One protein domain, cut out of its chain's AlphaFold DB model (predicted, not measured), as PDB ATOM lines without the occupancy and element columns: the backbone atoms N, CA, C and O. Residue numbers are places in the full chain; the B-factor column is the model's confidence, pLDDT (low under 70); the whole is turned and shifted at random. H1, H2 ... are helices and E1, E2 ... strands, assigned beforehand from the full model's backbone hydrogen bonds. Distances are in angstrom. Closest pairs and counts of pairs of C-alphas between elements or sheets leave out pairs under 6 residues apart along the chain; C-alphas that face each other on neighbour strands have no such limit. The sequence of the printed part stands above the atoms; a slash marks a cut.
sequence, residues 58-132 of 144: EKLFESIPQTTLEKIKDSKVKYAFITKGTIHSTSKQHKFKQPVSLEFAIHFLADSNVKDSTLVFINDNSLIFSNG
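This is residues 58 to 132 of the 144 residues of an uncharacterized protein of Dictyostelium purpureum (UniProt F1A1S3). A four-stranded antiparallel sheet has one helix, H3, packed along one face, with no named helix on its other face. The short helix H1 packs on H3, while H2 lies off the sheet beyond it, and the long hairpin E1 and E2 reaches one end of the longest axis at its turn. The printed part has 75 residues, with three named helices and four named strands in the order H1, H2, E1, E2, H3, E3, E4; the sheet's order is E2, E1, E3, E4, and the class is mixed, helices and strands. The whole is compact, with a radius of gyration of the C-alphas of 11.9 A, and spans 37 by 26 by 19 A.

Begin at H1, residues 58 to 62, which touches H3, residues 102 to 111; their closest C-alphas are those of Leu 60 and Ile 106, 6.8 A apart. H2, residues 66 to 72, is apart from H1, and only just apart from H3, at 8.4 A. E1, residues 77 to 84, and E2, residues 90 to 100, form an antiparallel hairpin at 159 degrees; look at N 82 and O 92, 2.8 A apart. E2 bends by 90 degrees at residue 97. On the other side of E1 is E3, residues 116 to 121, antiparallel at 167 degrees, with N 81 and O 118 2.8 A apart. E3 and E4, residues 126 to 130, form the second hairpin, antiparallel at 170 degrees, with N 119 and O 127 2.8 A apart. H3 is on the sheet at a height of 9.4 A, giving two layers, a helix on one face of a sheet. It lies over E1 and only just over E3, on which 3 of its C-alphas fall, and runs along the strands, at 21 degrees to E1 on the local plane. E2, H3 and E3 make a split strand-helix-strand unit, with E1 between its two strands, and its crossover is right-handed. In H1, H2 and H3 every O i to N i+4 pair is within hydrogen-bond range.

Find C-alpha 58 at (68.768, 103.116, 156.629), where H1 begins; H2 follows. E1 runs 20.1 A from C-alpha 77 at (55.989, 91.122, 151.757), and E2 runs 23.8 A. H3 is 14.2 A long, E3 17.0 A and E4 13.1 A, ending at C-alpha 130 at (60.946, 106.715, 144.414).

The two farthest C-alphas, those of Asp 74 and Ile 87, are 37.1 A apart. The printed part has no cut, and its six links between named elements are tight. The mean pLDDT of the printed part is 88.0; residues 85 to 90 are under 70.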
ATOM      1  N   GLU A  58      69.150 102.055 155.694       92.44
ATOM      2  CA  GLU A  58      68.768 103.116 156.629       92.44
ATOM      3  C   GLU A  58      67.957 104.189 155.909       92.44
ATOM      4  O   GLU A  58      66.862 104.529 156.341       92.44
ATOM      5  N   LYS A  59      68.426 104.631 154.735       91.00
ATOM      6  CA  LYS A  59      67.734 105.647 153.938       91.00
ATOM      7  C   LYS A  59      66.321 105.209 153.544       91.00
ATOM      8  O   LYS A  59      65.385 105.997 153.642       91.00
ATOM      9  N   LEU A  60      66.162 103.965 153.092       91.69
ATOM     10  CA  LEU A  60      64.851 103.429 152.724       91.69
ATOM     11  C   LEU A  60      63.957 103.259 153.955       91.69
ATOM     12  O   LEU A  60      62.799 103.666 153.925       91.69
ATOM     13  N   PHE A  61      64.481 102.666 155.026       92.69
ATOM     14  CA  PHE A  61      63.706 102.323 156.213       92.69
ATOM     15  C   PHE A  61      63.249 103.568 156.981       92.69
ATOM     16  O   PHE A  61      62.069 103.690 157.294       92.69
ATOM     17  N   GLU A  62      64.155 104.520 157.219       92.94
ATOM     18  CA  GLU A  62      63.870 105.766 157.946       92.94
ATOM     19  C   GLU A  62      62.975 106.726 157.157       92.94
ATOM     20  O   GLU A  62      62.325 107.586 157.747       92.94
ATOM     21  N   SER A  63      62.902 106.579 155.829       92.44
ATOM     22  CA  SER A  63      61.989 107.385 155.014       92.44
ATOM     23  C   SER A  63      60.513 107.036 155.224       92.44
ATOM     24  O   SER A  63      59.648 107.835 154.873       92.44
ATOM     25  N   ILE A  64      60.205 105.866 155.795       91.88
ATOM     26  CA  ILE A  64      58.829 105.427 156.032       91.88
ATOM     27  C   ILE A  64      58.321 106.068 157.335       91.88
ATOM     28  O   ILE A  64      58.915 105.845 158.393       91.88
ATOM     29  N   PRO A  65      57.194 106.802 157.315       92.00
ATOM     30  CA  PRO A  65      56.601 107.359 158.521       92.00
ATOM     31  C   PRO A  65      56.278 106.279 159.558       92.00
ATOM     32  O   PRO A  65      55.756 105.210 159.226       92.00
ATOM     33  N   GLN A  66      56.499 106.592 160.836       91.31
ATOM     34  CA  GLN A  66      56.218 105.681 161.949       91.31
ATOM     35  C   GLN A  66      54.760 105.190 161.955       91.31
ATOM     36  O   GLN A  66      54.491 104.020 162.221       91.31
ATOM     37  N   THR A  67      53.813 106.059 161.596       90.00
ATOM     38  CA  THR A  67      52.385 105.727 161.466       90.00
ATOM     39  C   THR A  67      52.134 104.642 160.418       90.00
ATOM     40  O   THR A  67      51.314 103.747 160.628       90.00
ATOM     41  N   THR A  68      52.852 104.689 159.296       90.25
ATOM     42  CA  THR A  68      52.793 103.677 158.238       90.25
ATOM     43  C   THR A  68      53.449 102.380 158.699       90.25
ATOM     44  O   THR A  68      52.852 101.317 158.523       90.25
ATOM     45  N   LEU A  69      54.610 102.454 159.361       91.50
ATOM     46  CA  LEU A  69      55.284 101.287 159.946       91.50
ATOM     47  C   LEU A  69      54.381 100.538 160.931       91.50
ATOM     48  O   LEU A  69      54.286  99.313 160.870       91.50
ATOM     49  N   GLU A  70      53.661 101.250 161.796       90.31
ATOM     50  CA  GLU A  70      52.737 100.643 162.757       90.31
ATOM     51  C   GLU A  70      51.566  99.918 162.085       90.31
ATOM     52  O   GLU A  70      51.191  98.828 162.526       90.31
ATOM     53  N   LYS A  71      51.023 100.473 160.993       88.44
ATOM     54  CA  LYS A  71      49.940  99.846 160.212       88.44
ATOM     55  C   LYS A  71      50.382  98.546 159.537       88.44
ATOM     56  O   LYS A  71      49.570  97.638 159.362       88.44
ATOM     57  N   ILE A  72      51.653  98.448 159.148       88.94
ATOM     58  CA  ILE A  72      52.183  97.318 158.368       88.94
ATOM     59  C   ILE A  72      53.098  96.387 159.170       88.94
ATOM     60  O   ILE A  72      53.601  95.420 158.601       88.94
ATOM     61  N   LYS A  73      53.301  96.627 160.472       88.06
ATOM     62  CA  LYS A  73      54.265  95.899 161.320       88.06
ATOM     63  C   LYS A  73      54.128  94.371 161.260       88.06
ATOM     64  O   LYS A  73      55.126  93.655 161.224       88.06
ATOM     65  N   ASP A  74      52.891  93.876 161.194       89.88
ATOM     66  CA  ASP A  74      52.577  92.443 161.170       89.88
ATOM     67  C   ASP A  74      52.433  91.900 159.735       89.88
ATOM     68  O   ASP A  74      52.342  90.689 159.513       89.88
ATOM     69  N   SER A  75      52.438  92.789 158.736       91.62
ATOM     70  CA  SER A  75      52.296  92.428 157.328       91.62
ATOM     71  C   SER A  75      53.601  91.853 156.773       91.62
ATOM     72  O   SER A  75      54.705  92.312 157.066       91.62
ATOM     73  N   LYS A  76      53.477  90.828 155.926       95.69
ATOM     74  CA  LYS A  76      54.611  90.214 155.217       95.69
ATOM     75  C   LYS A  76      54.611  90.617 153.751       95.69
ATOM     76  O   LYS A  76      53.548  90.755 153.151       95.69
ATOM     77  N   VAL A  77      55.794  90.755 153.165       95.69
ATOM     78  CA  VAL A  77      55.989  91.122 151.757       95.69
ATOM     79  C   VAL A  77      55.994  89.864 150.890       95.69
ATOM     80  O   VAL A  77      56.735  88.921 151.160       95.69
ATOM     81  N   LYS A  78      55.171  89.835 149.837       96.12
ATOM     82  CA  LYS A  78      55.008  88.691 148.922       96.12
ATOM     83  C   LYS A  78      55.843  88.842 147.647       96.12
ATOM     84  O   LYS A  78      56.367  87.852 147.130       96.12
ATOM     85  N   TYR A  79      55.970  90.058 147.127       94.12
ATOM     86  CA  TYR A  79      56.787  90.365 145.954       94.12
ATOM     87  C   TYR A  79      57.283  91.811 145.981       94.12
ATOM     88  O   TYR A  79      56.697  92.667 146.637       94.12
ATOM     89  N   ALA A  80      58.371  92.058 145.259       93.62
ATOM     90  CA  ALA A  80      58.932  93.379 145.023       93.62
ATOM     91  C   ALA A  80      58.973  93.653 143.515       93.62
ATOM     92  O   ALA A  80      59.460  92.821 142.747       93.62
ATOM     93  N   PHE A  81      58.483  94.809 143.082       91.62
ATOM     94  CA  PHE A  81      58.732  95.333 141.746       91.62
ATOM     95  C   PHE A  81      59.932  96.267 141.787       91.62
ATOM     96  O   PHE A  81      60.052  97.105 142.674       91.62
ATOM     97  N   ILE A  82      60.830  96.095 140.828       89.50
ATOM     98  CA  ILE A  82      62.081  96.833 140.712       89.50
ATOM     99  C   ILE A  82      62.089  97.517 139.358       89.50
ATOM    100  O   ILE A  82      62.048  96.830 138.336       89.50
ATOM    101  N   THR A  83      62.224  98.834 139.338       82.62
ATOM    102  CA  THR A  83      62.403  99.586 138.098       82.62
ATOM    103  C   THR A  83      63.886  99.886 137.917       82.62
ATOM    104  O   THR A  83      64.532 100.499 138.767       82.62
ATOM    105  N   LYS A  84      64.470  99.413 136.809       70.00
ATOM    106  CA  LYS A  84      65.866  99.711 136.461       70.00
ATOM    107  C   LYS A  84      65.914 100.922 135.531       70.00
ATOM    108  O   LYS A  84      65.453 100.846 134.397       70.00
ATOM    109  N   GLY A  85      66.495 102.023 136.004       58.94
ATOM    110  CA  GLY A  85      66.554 103.316 135.309       58.94
ATOM    111  C   GLY A  85      67.515 103.403 134.113       58.94
ATOM    112  O   GLY A  85      68.218 104.399 133.976       58.94
ATOM    113  N   THR A  86      67.584 102.394 133.242       53.00
ATOM    114  CA  THR A  86      68.471 102.408 132.063       53.00
ATOM    115  C   THR A  86      67.677 102.370 130.764       53.00
ATOM    116  O   THR A  86      67.483 101.297 130.205       53.00
ATOM    117  N   ILE A  87      67.263 103.552 130.283       51.19
ATOM    118  CA  ILE A  87      66.804 103.900 128.911       51.19
ATOM    119  C   ILE A  87      65.543 103.172 128.390       51.19
ATOM    120  O   ILE A  87      64.785 103.747 127.617       51.19
ATOM    121  N   HIS A  88      65.244 101.970 128.867       50.34
ATOM    122  CA  HIS A  88      63.997 101.246 128.682       50.34
ATOM    123  C   HIS A  88      63.557 100.827 130.082       50.34
ATOM    124  O   HIS A  88      64.249 100.043 130.729       50.34
ATOM    125  N   SER A  89      62.462 101.401 130.586       54.44
ATOM    126  CA  SER A  89      61.932 101.094 131.919       54.44
ATOM    127  C   SER A  89      61.436  99.647 131.953       54.44
ATOM    128  O   SER A  89      60.267  99.356 131.717       54.44
ATOM    129  N   THR A  90      62.349  98.699 132.156       59.00
ATOM    130  CA  THR A  90      62.000  97.296 132.365       59.00
ATOM    131  C   THR A  90      61.779  97.107 133.855       59.00
ATOM    132  O   THR A  90      62.741  97.109 134.633       59.00
ATOM    133  N   SER A  91      60.521  96.957 134.258       74.44
ATOM    134  CA  SER A  91      60.184  96.543 135.612       74.44
ATOM    135  C   SER A  91      60.451  95.040 135.757       74.44
ATOM    136  O   SER A  91      60.025  94.216 134.948       74.44
ATOM    137  N   LYS A  92      61.218  94.660 136.781       86.38
ATOM    138  CA  LYS A  92      61.440  93.264 137.159       86.38
ATOM    139  C   LYS A  92      60.617  92.963 138.399       86.38
ATOM    140  O   LYS A  92      60.780  93.621 139.421       86.38
ATOM    141  N   GLN A  93      59.795  91.921 138.338       89.19
ATOM    142  CA  GLN A  93      59.153  91.374 139.525       89.19
ATOM    143  C   GLN A  93      60.076  90.346 140.190       89.19
ATOM    144  O   GLN A  93      60.513  89.377 139.565       89.19
ATOM    145  N   HIS A  94      60.359  90.540 141.473       92.12
ATOM    146  CA  HIS A  94      60.965  89.548 142.344       92.12
ATOM    147  C   HIS A  94      59.887  88.953 143.249       92.12
ATOM    148  O   HIS A  94      59.338  89.632 144.113       92.12
ATOM    149  N   LYS A  95      59.577  87.672 143.054       94.00
ATOM    150  CA  LYS A  95      58.682  86.925 143.941       94.00
ATOM    151  C   LYS A  95      59.517  86.188 144.981       94.00
ATOM    152  O   LYS A  95      60.335  85.341 144.620       94.00
ATOM    153  N   PHE A  96      59.285  86.481 146.255       93.06
ATOM    154  CA  PHE A  96      59.946  85.764 147.339       93.06
ATOM    155  C   PHE A  96      59.408  84.326 147.422       93.06
ATOM    156  O   PHE A  96      58.224  84.079 147.172       93.06
ATOM    157  N   LYS A  97      60.271  83.354 147.757       93.06
ATOM    158  CA  LYS A  97      59.866  81.936 147.892       93.06
ATOM    159  C   LYS A  97      58.777  81.756 148.953       93.06
ATOM    160  O   LYS A  97      57.876  80.942 148.781       93.06
ATOM    161  N   GLN A  98      58.889  82.517 150.034       95.19
ATOM    162  CA  GLN A  98      57.913  82.646 151.109       95.19
ATOM    163  C   GLN A  98      57.772  84.136 151.439       95.19
ATOM    164  O   GLN A  98      58.723  84.878 151.185       95.19
ATOM    165  N   PRO A  99      56.630  84.590 151.980       95.81
ATOM    166  CA  PRO A  99      56.492  85.970 152.420       95.81
ATOM    167  C   PRO A  99      57.555  86.342 153.462       95.81
ATOM    168  O   PRO A  99      57.777  85.599 154.418       95.81
ATOM    169  N   VAL A 100      58.204  87.488 153.275       96.56
ATOM    170  CA  VAL A 100      59.337  87.949 154.097       96.56
ATOM    171  C   VAL A 100      58.946  89.133 154.985       96.56
ATOM    172  O   VAL A 100      57.888  89.735 154.797       96.56
ATOM    173  N   SER A 101      59.769  89.458 155.986       96.19
ATOM    174  CA  SER A 101      59.597  90.691 156.766       96.19
ATOM    175  C   SER A 101      59.866  91.932 155.911       96.19
ATOM    176  O   SER A 101      60.569  91.864 154.901       96.19
ATOM    177  N   LEU A 102      59.322  93.073 156.343       94.88
ATOM    178  CA  LEU A 102      59.600  94.373 155.732       94.88
ATOM    179  C   LEU A 102      61.106  94.675 155.715       94.88
ATOM    180  O   LEU A 102      61.650  95.011 154.670       94.88
ATOM    181  N   GLU A 103      61.781  94.471 156.845       95.12
ATOM    182  CA  GLU A 103      63.227  94.673 156.996       95.12
ATOM    183  C   GLU A 103      64.036  93.874 155.962       95.12
ATOM    184  O   GLU A 103      64.868  94.432 155.249       95.12
ATOM    185  N   PHE A 104      63.726  92.584 155.795       95.81
ATOM    186  CA  PHE A 104      64.395  91.746 154.800       95.81
ATOM    187  C   PHE A 104      64.140  92.242 153.372       95.81
ATOM    188  O   PHE A 104      65.048  92.258 152.540       95.81
ATOM    189  N   ALA A 105      62.905  92.650 153.070       94.94
ATOM    190  CA  ALA A 105      62.565  93.183 151.759       94.94
ATOM    191  C   ALA A 105      63.309  94.496 151.461       94.94
ATOM    192  O   ALA A 105      63.775  94.680 150.338       94.94
ATOM    193  N   ILE A 106      63.471  95.376 152.452       94.19
ATOM    194  CA  ILE A 106      64.214  96.635 152.310       94.19
ATOM    195  C   ILE A 106      65.712  96.372 152.130       94.19
ATOM    196  O   ILE A 106      66.320  96.964 151.240       94.19
ATOM    197  N   HIS A 107      66.298  95.431 152.879       94.88
ATOM    198  CA  HIS A 107      67.678  94.991 152.637       94.88
ATOM    199  C   HIS A 107      67.871  94.505 151.203       94.88
ATOM    200  O   HIS A 107      68.799  94.930 150.521       94.88
ATOM    201  N   PHE A 108      66.946  93.686 150.702       93.62
ATOM    202  CA  PHE A 108      66.989  93.216 149.322       93.62
ATOM    203  C   PHE A 108      66.957  94.364 148.292       93.62
ATOM    204  O   PHE A 108      67.660  94.295 147.279       93.62
ATOM    205  N   LEU A 109      66.169  95.421 148.530       91.69
ATOM    206  CA  LEU A 109      66.133  96.604 147.661       91.69
ATOM    207  C   LEU A 109      67.451  97.391 147.700       91.69
ATOM    208  O   LEU A 109      67.960  97.769 146.640       91.69
ATOM    209  N   ALA A 110      68.016  97.589 148.895       91.31
ATOM    210  CA  ALA A 110      69.295  98.267 149.096       91.31
ATOM    211  C   ALA A 110      70.458  97.504 148.436       91.31
ATOM    212  O   ALA A 110      71.230  98.087 147.676       91.31
ATOM    213  N   ASP A 111      70.528  96.183 148.627       90.12
ATOM    214  CA  ASP A 111      71.534  95.310 148.004       90.12
ATOM    215  C   ASP A 111      71.423  95.299 146.477       90.12
ATOM    216  O   ASP A 111      72.418  95.196 145.756       90.12
ATOM    217  N   SER A 112      70.200  95.440 145.966       87.88
ATOM    218  CA  SER A 112      69.936  95.541 144.531       87.88
ATOM    219  C   SER A 112      70.251  96.933 143.959       87.88
ATOM    220  O   SER A 112      70.185  97.102 142.738       87.88
ATOM    221  N   ASN A 113      70.585  97.912 144.812       86.38
ATOM    222  CA  ASN A 113      70.839  99.320 144.494       86.38
ATOM    223  C   ASN A 113      69.763  99.927 143.574       86.38
ATOM    224  O   ASN A 113      70.054 100.550 142.548       86.38
ATOM    225  N   VAL A 114      68.499  99.670 143.913       82.88
ATOM    226  CA  VAL A 114      67.336 100.089 143.124       82.88
ATOM    227  C   VAL A 114      66.849 101.445 143.613       82.88
ATOM    228  O   VAL A 114      66.622 101.623 144.805       82.88
ATOM    229  N   LYS A 115      66.657 102.386 142.683       85.31
ATOM    230  CA  LYS A 115      66.116 103.718 142.988       85.31
ATOM    231  C   LYS A 115      64.600 103.704 143.140       85.31
ATOM    232  O   LYS A 115      64.098 104.216 144.132       85.31
ATOM    233  N   ASP A 116      63.906 103.073 142.195       88.69
ATOM    234  CA  ASP A 116      62.446 103.062 142.163       88.69
ATOM    235  C   ASP A 116      61.931 101.631 142.313       88.69
ATOM    236  O   ASP A 116      62.313 100.722 141.563       88.69
ATOM    237  N   SER A 117      61.085 101.407 143.311       91.38
ATOM    238  CA  SER A 117      60.594 100.072 143.637       91.38
ATOM    239  C   SER A 117      59.243 100.093 144.333       91.38
ATOM    240  O   SER A 117      58.809 101.100 144.880       91.38
ATOM    241  N   THR A 118      58.573  98.946 144.326       92.94
ATOM    242  CA  THR A 118      57.312  98.750 145.038       92.94
ATOM    243  C   THR A 118      57.365  97.435 145.793       92.94
ATOM    244  O   THR A 118      57.568  96.382 145.191       92.94
ATOM    245  N   LEU A 119      57.163  97.473 147.103       94.12
ATOM    246  CA  LEU A 119      56.953  96.287 147.922       94.12
ATOM    247  C   LEU A 119      55.460  96.022 148.018       94.12
ATOM    248  O   LEU A 119      54.703  96.931 148.337       94.12
ATOM    249  N   VAL A 120      55.040  94.784 147.769       94.31
ATOM    250  CA  VAL A 120      53.632  94.396 147.877       94.31
ATOM    251  C   VAL A 120      53.461  93.332 148.945       94.31
ATOM    252  O   VAL A 120      54.142  92.298 148.948       94.31
ATOM    253  N   PHE A 121      52.551  93.605 149.872       94.38
ATOM    254  CA  PHE A 121      52.268  92.766 151.022       94.38
ATOM    255  C   PHE A 121      51.283  91.645 150.685       94.38
ATOM    256  O   PHE A 121      50.685  91.587 149.614       94.38
ATOM    257  N   ILE A 122      51.129  90.705 151.613       93.56
ATOM    258  CA  ILE A 122      50.171  89.596 151.501       93.56
ATOM    259  C   ILE A 122      48.704  90.043 151.503       93.56
ATOM    260  O   ILE A 122      47.863  89.296 151.019       93.56
ATOM    261  N   ASN A 123      48.411  91.219 152.059       89.88
ATOM    262  CA  ASN A 123      47.088  91.847 152.084       89.88
ATOM    263  C   ASN A 123      46.875  92.792 150.890       89.88
ATOM    264  O   ASN A 123      45.977  93.622 150.936       89.88
ATOM    265  N   ASP A 124      47.731  92.692 149.869       86.44
ATOM    266  CA  ASP A 124      47.722  93.501 148.647       86.44
ATOM    267  C   ASP A 124      47.929  95.016 148.850       86.44
ATOM    268  O   ASP A 124      47.947  95.766 147.875       86.44
ATOM    269  N   ASN A 125      48.222  95.461 150.077       89.38
ATOM    270  CA  ASN A 125      48.786  96.789 150.316       89.38
ATOM    271  C   ASN A 125      50.174  96.894 149.674       89.38
ATOM    272  O   ASN A 125      50.851  95.885 149.436       89.38
ATOM    273  N   SER A 126      50.650  98.120 149.470       91.56
ATOM    274  CA  SER A 126      51.973  98.368 148.908       91.56
ATOM    275  C   SER A 126      52.714  99.512 149.600       91.56
ATOM    276  O   SER A 126      52.114 100.414 150.175       91.56
ATOM    277  N   LEU A 127      54.044  99.444 149.552       92.00
ATOM    278  CA  LEU A 127      54.933 100.577 149.794       92.00
ATOM    279  C   LEU A 127      55.649 100.892 148.494       92.00
ATOM    280  O   LEU A 127      56.186  99.986 147.852       92.00
ATOM    281  N   ILE A 128      55.685 102.163 148.131       91.81
ATOM    282  CA  ILE A 128      56.371 102.630 146.935       91.81
ATOM    283  C   ILE A 128      57.574 103.438 147.384       91.81
ATOM    284  O   ILE A 128      57.514 104.177 148.362       91.81
ATOM    285  N   PHE A 129      58.681 103.232 146.688       91.44
ATOM    286  CA  PHE A 129      59.899 103.990 146.867       91.44
ATOM    287  C   PHE A 129      60.266 104.614 145.533       91.44
ATOM    288  O   PHE A 129      60.359 103.903 144.529       91.44
ATOM    289  N   SER A 130      60.526 105.913 145.557       88.31
ATOM    290  CA  SER A 130      60.946 106.715 144.414       88.31
ATOM    291  C   SER A 130      62.265 107.391 144.773       88.31
ATOM    292  O   SER A 130      62.396 108.015 145.826       88.31
ATOM    293  N   ASN A 131      63.287 107.238 143.929       86.44
ATOM    294  CA  ASN A 131      64.648 107.730 144.186       86.44
ATOM    295  C   ASN A 131      65.237 107.321 145.556       86.44
ATOM    296  O   ASN A 131      66.065 108.028 146.145       86.44
ATOM    297  N   GLY A 132      64.848 106.140 146.041       85.56
ATOM    298  CA  GLY A 132      65.291 105.577 147.310       85.56
ATOM    299  C   GLY A 132      64.708 106.252 148.548       85.56
ATOM    300  O   GLY A 132      65.342 106.205 149.599       85.56
TER     301      GLY A 132